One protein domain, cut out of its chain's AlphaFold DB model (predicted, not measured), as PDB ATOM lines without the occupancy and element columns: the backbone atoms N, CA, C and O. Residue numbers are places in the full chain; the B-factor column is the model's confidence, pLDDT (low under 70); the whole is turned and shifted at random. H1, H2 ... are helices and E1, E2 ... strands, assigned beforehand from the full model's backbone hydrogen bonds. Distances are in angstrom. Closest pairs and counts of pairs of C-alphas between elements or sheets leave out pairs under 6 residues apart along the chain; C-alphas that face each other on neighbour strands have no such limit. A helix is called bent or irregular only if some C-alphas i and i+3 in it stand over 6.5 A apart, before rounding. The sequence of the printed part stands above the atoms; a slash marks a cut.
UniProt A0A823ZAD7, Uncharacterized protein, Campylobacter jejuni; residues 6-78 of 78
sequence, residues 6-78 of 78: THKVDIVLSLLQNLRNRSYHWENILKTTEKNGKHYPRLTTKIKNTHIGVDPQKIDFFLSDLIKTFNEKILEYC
ATOM      1  N   THR A   6     -14.110 -33.800  36.175       95.31
ATOM      2  CA  THR A   6     -14.978 -32.695  36.622       95.31
ATOM      3  C   THR A   6     -14.195 -31.622  37.377       95.31
ATOM      4  O   THR A   6     -14.208 -30.466  36.984       95.31
ATOM      5  N   HIS A   7     -13.383 -32.019  38.361       95.62
ATOM      6  CA  HIS A   7     -12.526 -31.076  39.084       95.62
ATOM      7  C   HIS A   7     -11.533 -30.367  38.159       95.62
ATOM      8  O   HIS A   7     -11.239 -29.202  38.379       95.62
ATOM      9  N   LYS A   8     -10.980 -31.058  37.150       93.81
ATOM     10  CA  LYS A   8     -10.062 -30.431  36.185       93.81
ATOM     11  C   LYS A   8     -10.766 -29.329  35.394       93.81
ATOM     12  O   LYS A   8     -10.192 -28.258  35.239       93.81
ATOM     13  N   VAL A   9     -11.998 -29.579  34.951       95.12
ATOM     14  CA  VAL A   9     -12.830 -28.574  34.274       95.12
ATOM     15  C   VAL A   9     -13.120 -27.400  35.212       95.12
ATOM     16  O   VAL A   9     -12.884 -26.260  34.825       95.12
ATOM     17  N   ASP A  10     -13.510 -27.662  36.464       96.31
ATOM     18  CA  ASP A  10     -13.768 -26.610  37.462       96.31
ATOM     19  C   ASP A  10     -12.523 -25.747  37.736       96.31
ATOM     20  O   ASP A  10     -12.612 -24.522  37.835       96.31
ATOM     21  N   ILE A  11     -11.343 -26.377  37.828       96.31
ATOM     22  CA  ILE A  11     -10.054 -25.687  37.994       96.31
ATOM     23  C   ILE A  11      -9.805 -24.744  36.816       96.31
ATOM     24  O   ILE A  11      -9.519 -23.568  37.031       96.31
ATOM     25  N   VAL A  12      -9.905 -25.254  35.584       96.69
ATOM     26  CA  VAL A  12      -9.656 -24.468  34.368       96.69
ATOM     27  C   VAL A  12     -10.641 -23.307  34.273       96.69
ATOM     28  O   VAL A  12     -10.218 -22.173  34.066       96.69
ATOM     29  N   LEU A  13     -11.933 -23.558  34.502       96.69
ATOM     30  CA  LEU A  13     -12.970 -22.530  34.457       96.69
ATOM     31  C   LEU A  13     -12.718 -21.421  35.489       96.69
ATOM     32  O   LEU A  13     -12.776 -20.237  35.158       96.69
ATOM     33  N   SER A  14     -12.374 -21.794  36.723       97.31
ATOM     34  CA  SER A  14     -12.058 -20.836  37.785       97.31
ATOM     35  C   SER A  14     -10.809 -20.005  37.467       97.31
ATOM     36  O   SER A  14     -10.800 -18.792  37.681       97.31
ATOM     37  N   LEU A  15      -9.760 -20.629  36.917       96.88
ATOM     38  CA  LEU A  15      -8.546 -19.925  36.499       96.88
ATOM     39  C   LEU A  15      -8.820 -18.957  35.343       96.88
ATOM     40  O   LEU A  15      -8.359 -17.821  35.401       96.88
ATOM     41  N   LEU A  16      -9.615 -19.350  34.342       96.31
ATOM     42  CA  LEU A  16     -10.016 -18.466  33.243       96.31
ATOM     43  C   LEU A  16     -10.837 -17.270  33.727       96.31
ATOM     44  O   LEU A  16     -10.580 -16.142  33.311       96.31
ATOM     45  N   GLN A  17     -11.789 -17.489  34.638       95.69
ATOM     46  CA  GLN A  17     -12.568 -16.404  35.236       95.69
ATOM     47  C   GLN A  17     -11.655 -15.407  35.964       95.69
ATOM     48  O   GLN A  17     -11.781 -14.194  35.787       95.69
ATOM     49  N   ASN A  18     -10.699 -15.912  36.745       94.44
ATOM     50  CA  ASN A  18      -9.734 -15.077  37.454       94.44
ATOM     51  C   ASN A  18      -8.790 -14.339  36.498       94.44
ATOM     52  O   ASN A  18      -8.481 -13.173  36.744       94.44
ATOM     53  N   LEU A  19      -8.356 -14.981  35.412       95.06
ATOM     54  CA  LEU A  19      -7.523 -14.360  34.385       95.06
ATOM     55  C   LEU A  19      -8.275 -13.228  33.673       95.06
ATOM     56  O   LEU A  19      -7.767 -12.112  33.635       95.06
ATOM     57  N   ARG A  20      -9.510 -13.476  33.212       93.62
ATOM     58  CA  ARG A  20     -10.389 -12.463  32.599       93.62
ATOM     59  C   ARG A  20     -10.586 -11.252  33.510       93.62
ATOM     60  O   ARG A  20     -10.531 -10.115  33.061       93.62
ATOM     61  N   ASN A  21     -10.815 -11.471  34.802       92.12
ATOM     62  CA  ASN A  21     -11.013 -10.368  35.745       92.12
ATOM     63  C   ASN A  21      -9.719  -9.579  36.005       92.12
ATOM     64  O   ASN A  21      -9.770  -8.394  36.325       92.12
ATOM     65  N   ARG A  22      -8.552 -10.217  35.873       91.06
ATOM     66  CA  ARG A  22      -7.249  -9.561  36.031       91.06
ATOM     67  C   ARG A  22      -6.787  -8.856  34.760       91.06
ATOM     68  O   ARG A  22      -6.053  -7.885  34.884       91.06
ATOM     69  N   SER A  23      -7.232  -9.278  33.577       89.25
ATOM     70  CA  SER A  23      -6.818  -8.682  32.299       89.25
ATOM     71  C   SER A  23      -7.315  -7.260  32.068       89.25
ATOM     72  O   SER A  23      -6.760  -6.571  31.221       89.25
ATOM     73  N   TYR A  24      -8.276  -6.778  32.862       88.69
ATOM     74  CA  TYR A  24      -8.629  -5.353  32.901       88.69
ATOM     75  C   TYR A  24      -7.446  -4.453  33.293       88.69
ATOM     76  O   TYR A  24      -7.394  -3.296  32.892       88.69
ATOM     77  N   HIS A  25      -6.482  -4.993  34.042       88.94
ATOM     78  CA  HIS A  25      -5.245  -4.318  34.416       88.94
ATOM     79  C   HIS A  25      -4.095  -5.298  34.228       88.94
ATOM     80  O   HIS A  25      -3.795  -6.086  35.126       88.94
ATOM     81  N   TRP A  26      -3.482  -5.287  33.047       82.62
ATOM     82  CA  TRP A  26      -2.525  -6.315  32.635       82.62
ATOM     83  C   TRP A  26      -1.385  -6.526  33.650       82.62
ATOM     84  O   TRP A  26      -0.988  -7.671  33.865       82.62
ATOM     85  N   GLU A  27      -0.927  -5.498  34.383       86.31
ATOM     86  CA  GLU A  27       0.105  -5.695  35.411       86.31
ATOM     87  C   GLU A  27      -0.345  -6.624  36.556       86.31
ATOM     88  O   GLU A  27       0.474  -7.299  37.178       86.31
ATOM     89  N   ASN A  28      -1.653  -6.722  36.829       87.00
ATOM     90  CA  ASN A  28      -2.214  -7.605  37.855       87.00
ATOM     91  C   ASN A  28      -2.133  -9.088  37.495       87.00
ATOM     92  O   ASN A  28      -2.256  -9.927  38.397       87.00
ATOM     93  N   ILE A  29      -1.955  -9.401  36.212       88.44
ATOM     94  CA  ILE A  29      -1.729 -10.761  35.728       88.44
ATOM     95  C   ILE A  29      -0.348 -11.248  36.189       88.44
ATOM     96  O   ILE A  29      -0.222 -12.373  36.668       88.44
ATOM     97  N   LEU A  30       0.661 -10.375  36.126       90.19
ATOM     98  CA  LEU A  30       2.060 -10.698  36.425       90.19
ATOM     99  C   LEU A  30       2.386 -10.746  37.923       90.19
ATOM    100  O   LEU A  30       3.470 -11.173  38.319       90.19
ATOM    101  N   LYS A  31       1.452 -10.328  38.783       91.06
ATOM    102  CA  LYS A  31       1.689 -10.254  40.227       91.06
ATOM    103  C   LYS A  31       1.854 -11.640  40.846       91.06
ATOM    104  O   LYS A  31       1.009 -12.527  40.708       91.06
ATOM    105  N   THR A  32       2.891 -11.762  41.662       94.25
ATOM    106  CA  THR A  32       3.111 -12.885  42.575       94.25
ATOM    107  C   THR A  32       2.909 -12.433  44.024       94.25
ATOM    108  O   THR A  32       2.629 -11.267  44.325       94.25
ATOM    109  N   THR A  33       2.936 -13.377  44.952       92.81
ATOM    110  CA  THR A  33       3.017 -13.119  46.388       92.81
ATOM    111  C   THR A  33       4.160 -13.933  46.957       92.81
ATOM    112  O   THR A  33       4.350 -15.079  46.559       92.81
ATOM    113  N   GLU A  34       4.910 -13.362  47.887       94.00
ATOM    114  CA  GLU A  34       5.969 -14.082  48.580       94.00
ATOM    115  C   GLU A  34       5.458 -14.580  49.931       94.00
ATOM    116  O   GLU A  34       4.769 -13.860  50.656       94.00
ATOM    117  N   LYS A  35       5.757 -15.834  50.264       92.50
ATOM    118  CA  LYS A  35       5.504 -16.401  51.587       92.50
ATOM    119  C   LYS A  35       6.621 -17.377  51.926       92.50
ATOM    120  O   LYS A  35       6.855 -18.321  51.178       92.50
ATOM    121  N   ASN A  36       7.281 -17.167  53.065       93.06
ATOM    122  CA  ASN A  36       8.401 -17.992  53.532       93.06
ATOM    123  C   ASN A  36       9.518 -18.138  52.472       93.06
ATOM    124  O   ASN A  36       9.986 -19.250  52.223       93.06
ATOM    125  N   GLY A  37       9.879 -17.043  51.790       91.62
ATOM    126  CA  GLY A  37      10.911 -17.032  50.744       91.62
ATOM    127  C   GLY A  37      10.517 -17.726  49.434       91.62
ATOM    128  O   GLY A  37      11.371 -17.970  48.586       91.62
ATOM    129  N   LYS A  38       9.240 -18.093  49.259       91.19
ATOM    130  CA  LYS A  38       8.719 -18.690  48.022       91.19
ATOM    131  C   LYS A  38       7.734 -17.753  47.345       91.19
ATOM    132  O   LYS A  38       6.827 -17.234  47.998       91.19
ATOM    133  N   HIS A  39       7.875 -17.602  46.033       91.25
ATOM    134  CA  HIS A  39       6.924 -16.869  45.207       91.25
ATOM    135  C   HIS A  39       5.783 -17.781  44.756       91.25
ATOM    136  O   HIS A  39       5.998 -18.898  44.288       91.25
ATOM    137  N   TYR A  40       4.561 -17.279  44.876       92.88
ATOM    138  CA  TYR A  40       3.341 -17.936  44.438       92.88
ATOM    139  C   TYR A  40       2.608 -17.030  43.446       92.88
ATOM    140  O   TYR A  40       2.519 -15.821  43.682       92.88
ATOM    141  N   PRO A  41       2.050 -17.571  42.353       94.31
ATOM    142  CA  PRO A  41       1.227 -16.784  41.444       94.31
ATOM    143  C   PRO A  41      -0.002 -16.229  42.167       94.31
ATOM    144  O   PRO A  41      -0.550 -16.871  43.063       94.31
ATOM    145  N   ARG A  42      -0.484 -15.047  41.762       92.56
ATOM    146  CA  ARG A  42      -1.803 -14.558  42.206       92.56
ATOM    147  C   ARG A  42      -2.952 -15.074  41.344       92.56
ATOM    148  O   ARG A  42      -4.103 -15.024  41.783       92.56
ATOM    149  N   LEU A  43      -2.658 -15.596  40.153       95.06
ATOM    150  CA  LEU A  43      -3.611 -16.344  39.341       95.06
ATOM    151  C   LEU A  43      -3.751 -17.759  39.908       95.06
ATOM    152  O   LEU A  43      -3.004 -18.668  39.551       95.06
ATOM    153  N   THR A  44      -4.671 -17.918  40.856       95.50
ATOM    154  CA  THR A  44      -4.869 -19.166  41.603       95.50
ATOM    155  C   THR A  44      -6.341 -19.524  41.736       95.50
ATOM    156  O   THR A  44      -7.222 -18.680  41.596       95.50
ATOM    157  N   THR A  45      -6.597 -20.794  42.025       96.25
ATOM    158  CA  THR A  45      -7.875 -21.330  42.486       96.25
ATOM    159  C   THR A  45      -7.622 -22.359  43.592       96.25
ATOM    160  O   THR A  45      -6.488 -22.801  43.808       96.25
ATOM    161  N   LYS A  46      -8.671 -22.741  44.322       95.69
ATOM    162  CA  LYS A  46      -8.596 -23.725  45.403       95.69
ATOM    163  C   LYS A  46      -9.672 -24.781  45.218       95.69
ATOM    164  O   LYS A  46     -10.856 -24.470  45.202       95.69
ATOM    165  N   ILE A  47      -9.261 -26.044  45.172       94.00
ATOM    166  CA  ILE A  47     -10.176 -27.187  45.107       94.00
ATOM    167  C   ILE A  47      -9.681 -28.296  46.031       94.00
ATOM    168  O   ILE A  47      -8.485 -28.581  46.079       94.00
ATOM    169  N   LYS A  48     -10.584 -28.909  46.808       88.31
ATOM    170  CA  LYS A  48     -10.252 -29.962  47.795       88.31
ATOM    171  C   LYS A  48      -9.001 -29.635  48.626       88.31
ATOM    172  O   LYS A  48      -8.056 -30.418  48.692       88.31
ATOM    173  N   ASN A  49      -8.978 -28.431  49.194       90.06
ATOM    174  CA  ASN A  49      -7.886 -27.891  50.012       90.06
ATOM    175  C   ASN A  49      -6.522 -27.750  49.312       90.06
ATOM    176  O   ASN A  49      -5.544 -27.385  49.959       90.06
ATOM    177  N   THR A  50      -6.457 -27.955  47.999       93.62
ATOM    178  CA  THR A  50      -5.245 -27.774  47.200       93.62
ATOM    179  C   THR A  50      -5.312 -26.434  46.481       93.62
ATOM    180  O   THR A  50      -6.290 -26.158  45.786       93.62
ATOM    181  N   HIS A  51      -4.282 -25.601  46.654       94.31
ATOM    182  CA  HIS A  51      -4.113 -24.388  45.858       94.31
ATOM    183  C   HIS A  51      -3.435 -24.750  44.545       94.31
ATOM    184  O   HIS A  51      -2.434 -25.464  44.532       94.31
ATOM    185  N   ILE A  52      -3.998 -24.262  43.453       95.31
ATOM    186  CA  ILE A  52      -3.505 -24.485  42.101       95.31
ATOM    187  C   ILE A  52      -3.353 -23.111  41.481       95.31
ATOM    188  O   ILE A  52      -4.262 -22.290  41.582       95.31
ATOM    189  N   GLY A  53      -2.207 -22.849  40.872       94.81
ATOM    190  CA  GLY A  53      -1.933 -21.571  40.240       94.81
ATOM    191  C   GLY A  53      -1.221 -21.744  38.919       94.81
ATOM    192  O   GLY A  53      -0.555 -22.754  38.696       94.81
ATOM    193  N   VAL A  54      -1.380 -20.744  38.065       96.19
ATOM    194  CA  VAL A  54      -0.644 -20.630  36.807       96.19
ATOM    195  C   VAL A  54       0.460 -19.615  37.034       96.19
ATOM    196  O   VAL A  54       0.186 -18.489  37.453       96.19
ATOM    197  N   ASP A  55       1.703 -20.033  36.812       94.19
ATOM    198  CA  ASP A  55       2.846 -19.124  36.835       94.19
ATOM    199  C   ASP A  55       2.606 -17.991  35.823       94.19
ATOM    200  O   ASP A  55       2.216 -18.291  34.688       94.19
ATOM    201  N   PRO A  56       2.815 -16.711  36.181       92.69
ATOM    202  CA  PRO A  56       2.512 -15.624  35.265       92.69
ATOM    203  C   PRO A  56       3.293 -15.680  33.948       92.69
ATOM    204  O   PRO A  56       2.781 -15.240  32.925       92.69
ATOM    205  N   GLN A  57       4.487 -16.281  33.937       93.50
ATOM    206  CA  GLN A  57       5.297 -16.466  32.727       93.50
ATOM    207  C   GLN A  57       4.830 -17.648  31.859       93.50
ATOM    208  O   GLN A  57       5.393 -17.910  30.798       93.50
ATOM    209  N   LYS A  58       3.834 -18.412  32.319       95.50
ATOM    210  CA  LYS A  58       3.303 -19.606  31.644       95.50
ATOM    211  C   LYS A  58       1.845 -19.456  31.221       95.50
ATOM    212  O   LYS A  58       1.232 -20.444  30.825       95.50
ATOM    213  N   ILE A  59       1.289 -18.248  31.289       94.69
ATOM    214  CA  ILE A  59      -0.111 -17.995  30.931       94.69
ATOM    215  C   ILE A  59      -0.363 -18.298  29.457       94.69
ATOM    216  O   ILE A  59      -1.316 -19.013  29.159       94.69
ATOM    217  N   ASP A  60       0.522 -17.862  28.563       94.31
ATOM    218  CA  ASP A  60       0.370 -18.125  27.127       94.31
ATOM    219  C   ASP A  60       0.425 -19.624  26.821       94.31
ATOM    220  O   ASP A  60      -0.405 -20.133  26.069       94.31
ATOM    221  N   PHE A  61       1.334 -20.362  27.468       96.44
ATOM    222  CA  PHE A  61       1.391 -21.823  27.359       96.44
ATOM    223  C   PHE A  61       0.103 -22.480  27.866       96.44
ATOM    224  O   PHE A  61      -0.460 -23.329  27.183       96.44
ATOM    225  N   PHE A  62      -0.397 -22.058  29.029       95.81
ATOM    226  CA  PHE A  62      -1.639 -22.574  29.602       95.81
ATOM    227  C   PHE A  62      -2.847 -22.349  28.680       95.81
ATOM    228  O   PHE A  62      -3.637 -23.269  28.467       95.81
ATOM    229  N   LEU A  63      -2.990 -21.143  28.123       95.38
ATOM    230  CA  LEU A  63      -4.070 -20.817  27.191       95.38
ATOM    231  C   LEU A  63      -3.932 -21.586  25.878       95.38
ATOM    232  O   LEU A  63      -4.920 -22.124  25.380       95.38
ATOM    233  N   SER A  64      -2.711 -21.685  25.354       96.12
ATOM    234  CA  SER A  64      -2.436 -22.395  24.107       96.12
ATOM    235  C   SER A  64      -2.769 -23.878  24.226       96.12
ATOM    236  O   SER A  64      -3.468 -24.426  23.375       96.12
ATOM    237  N   ASP A  65      -2.333 -24.522  25.311       95.44
ATOM    238  CA  ASP A  65      -2.649 -25.922  25.595       95.44
ATOM    239  C   ASP A  65      -4.158 -26.130  25.735       95.44
ATOM    240  O   ASP A  65      -4.694 -27.104  25.207       95.44
ATOM    241  N   LEU A  66      -4.865 -25.200  26.388       94.88
ATOM    242  CA  LEU A  66      -6.315 -25.277  26.522       94.88
ATOM    243  C   LEU A  66      -7.017 -25.212  25.162       94.88
ATOM    244  O   LEU A  66      -7.876 -26.046  24.888       94.88
ATOM    245  N   ILE A  67      -6.647 -24.264  24.303       95.50
ATOM    246  CA  ILE A  67      -7.223 -24.129  22.958       95.50
ATOM    247  C   ILE A  67      -6.981 -25.408  22.145       95.50
ATOM    248  O   ILE A  67      -7.917 -25.949  21.551       95.50
ATOM    249  N   LYS A  68      -5.760 -25.958  22.205       95.50
ATOM    250  CA  LYS A  68      -5.399 -27.222  21.542       95.50
ATOM    251  C   LYS A  68      -6.243 -28.407  21.996       95.50
ATOM    252  O   LYS A  68      -6.472 -29.307  21.194       95.50
ATOM    253  N   THR A  69      -6.740 -28.417  23.238       93.19
ATOM    254  CA  THR A  69      -7.641 -29.494  23.691       93.19
ATOM    255  C   THR A  69      -8.979 -29.518  22.952       93.19
ATOM    256  O   THR A  69      -9.603 -30.576  22.881       93.19
ATOM    257  N   PHE A  70      -9.411 -28.385  22.391       91.75
ATOM    258  CA  PHE A  70     -10.605 -28.307  21.552       91.75
ATOM    259  C   PHE A  70     -10.258 -28.556  20.087       91.75
ATOM    260  O   PHE A  70     -10.843 -29.434  19.457       91.75
ATOM    261  N   ASN A  71      -9.325 -27.769  19.546       94.62
ATOM    262  CA  ASN A  71      -8.820 -27.906  18.184       94.62
ATOM    263  C   ASN A  71      -7.561 -27.045  18.017       94.62
ATOM    264  O   ASN A  71      -7.609 -25.831  18.202       94.62
ATOM    265  N   GLU A  72      -6.449 -27.658  17.613       95.25
ATOM    266  CA  GLU A  72      -5.178 -26.956  17.409       95.25
ATOM    267  C   GLU A  72      -5.256 -25.830  16.367       95.25
ATOM    268  O   GLU A  72      -4.644 -24.785  16.569       95.25
ATOM    269  N   LYS A  73      -6.087 -25.972  15.325       95.50
ATOM    270  CA  LYS A  73      -6.252 -24.951  14.273       95.50
ATOM    271  C   LYS A  73      -6.815 -23.627  14.790       95.50
ATOM    272  O   LYS A  73      -6.663 -22.606  14.135       95.50
ATOM    273  N   ILE A  74      -7.467 -23.615  15.956       94.06
ATOM    274  CA  ILE A  74      -7.994 -22.373  16.545       94.06
ATOM    275  C   ILE A  74      -6.851 -21.406  16.891       94.06
ATOM    276  O   ILE A  74      -7.046 -20.195  16.830       94.06
ATOM    277  N   LEU A  75      -5.651 -21.919  17.191       92.38
ATOM    278  CA  LEU A  75      -4.488 -21.076  17.469       92.38
ATOM    279  C   LEU A  75      -4.038 -20.235  16.276       92.38
ATOM    280  O   LEU A  75      -3.413 -19.206  16.486       92.38
ATOM    281  N   GLU A  76      -4.376 -20.627  15.046       93.88
ATOM    282  CA  GLU A  76      -4.064 -19.842  13.843       93.88
ATOM    283  C   GLU A  76      -4.847 -18.514  13.792       93.88
ATOM    284  O   GLU A  76      -4.516 -17.634  13.002       93.88
ATOM    285  N   TYR A  77      -5.878 -18.363  14.634       91.25
ATOM    286  CA  TYR A  77      -6.753 -17.189  14.706       91.25
ATOM    287  C   TYR A  77      -6.557 -16.338  15.975       91.25
ATOM    288  O   TYR A  77      -7.343 -15.417  16.202       91.25
ATOM    289  N   CYS A  78      -5.582 -16.673  16.825       83.88
ATOM    290  CA  CYS A  78      -5.285 -15.985  18.088       83.88
ATOM    291  C   CYS A  78      -4.013 -15.144  17.965       83.88
ATOM    292  O   CYS A  78      -4.014 -14.025  18.523       83.88
TER     293      CYS A  78
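AT A GLANCE: This is residues 6 to 78 of the 78 residues of an uncharacterized protein of Campylobacter jejuni (UniProt A0A823ZAD7). Two small strand hairpins, E1 with E2 and E3 with E4, meet at a corner, and the long helix H1 packs on the second of them, chiefly on E3. From that same corner H2 runs away from the hairpins, passing near H1, and the short H3 turns off at its far end; the tip of the E1 E2 hairpin and H3 make the two ends of the longest axis. The printed part has 73 residues, with three named helices and four named strands in the order H1, E1, E2, E3, E4, H2, H3, and its class is mixed, helices and strands. Both two-stranded sheets are antiparallel. The whole is only just compact, close to loose, with a radius of gyration of the C-alphas of 13.3 A and spans of 42 by 29 by 20 A.

HOW THE PARTS SIT: Start with H1, residues 6 to 22, and look across to E3, residues 44 to 47: their closest C-alphas, those of Leu 15 and Thr 45, are 6.2 A apart. E3 and E4, residues 50 to 53, form an antiparallel hairpin at 154 degrees, with N 45 and O 52 within hydrogen-bond range at 2.8 A. The other hairpin is E1, residues 32 to 35, with E2, residues 38 to 41, antiparallel at 146 degrees, where N 33 and O 40 are 2.8 A apart. E2 runs on into E3 across a break of 2 residues, at 88 degrees. At this bend the closest C-alphas of E2 and E4, those of Pro 41 and Gly 53, are 5.9 A apart. H2, residues 56 to 70, and H1 are near each other, with 5 pairs of C-alphas within 10 A. With its residues 64 to 68 alone H2 touches H3, residues 72 to 77, at a steep tilt of 64 degrees, opposite ways; the closest C-alphas, of Ile 67 and Ile 74, are 6.7 A apart. H1 and H3 are apart. Every O i to N i+4 pair is within hydrogen-bond range in H1, against 8 of 11 in H2 and 0 of 2 in H3, where 3 of 3 O i to N i+3 pairs are within range.

IN THESE COORDINATES: Find C-alpha 6 at (-14.978, -32.695, 36.622); from there H1 runs 24.4 A to C-alpha 22. E1 begins at C-alpha 32, at (3.111, -12.885, 42.575), and the four strands E1 to E4 have four residues each. H2 is 22.8 A long and irregular: C-alphas 57 and 60 are 7.6 A apart. H3 ends at C-alpha 77, at (-6.753, -17.189, 14.706).

THE WHOLE: Look for the two C-alphas farthest apart at Asn 36 and Lys 73, 42.5 A. The printed part has no cut and ends at Cys 78, the chain's last residue. The link from H1 to E1 is short, with 9 residues; the other links are tight. The mean pLDDT of the printed part is 93.4, and no printed residue is under 70.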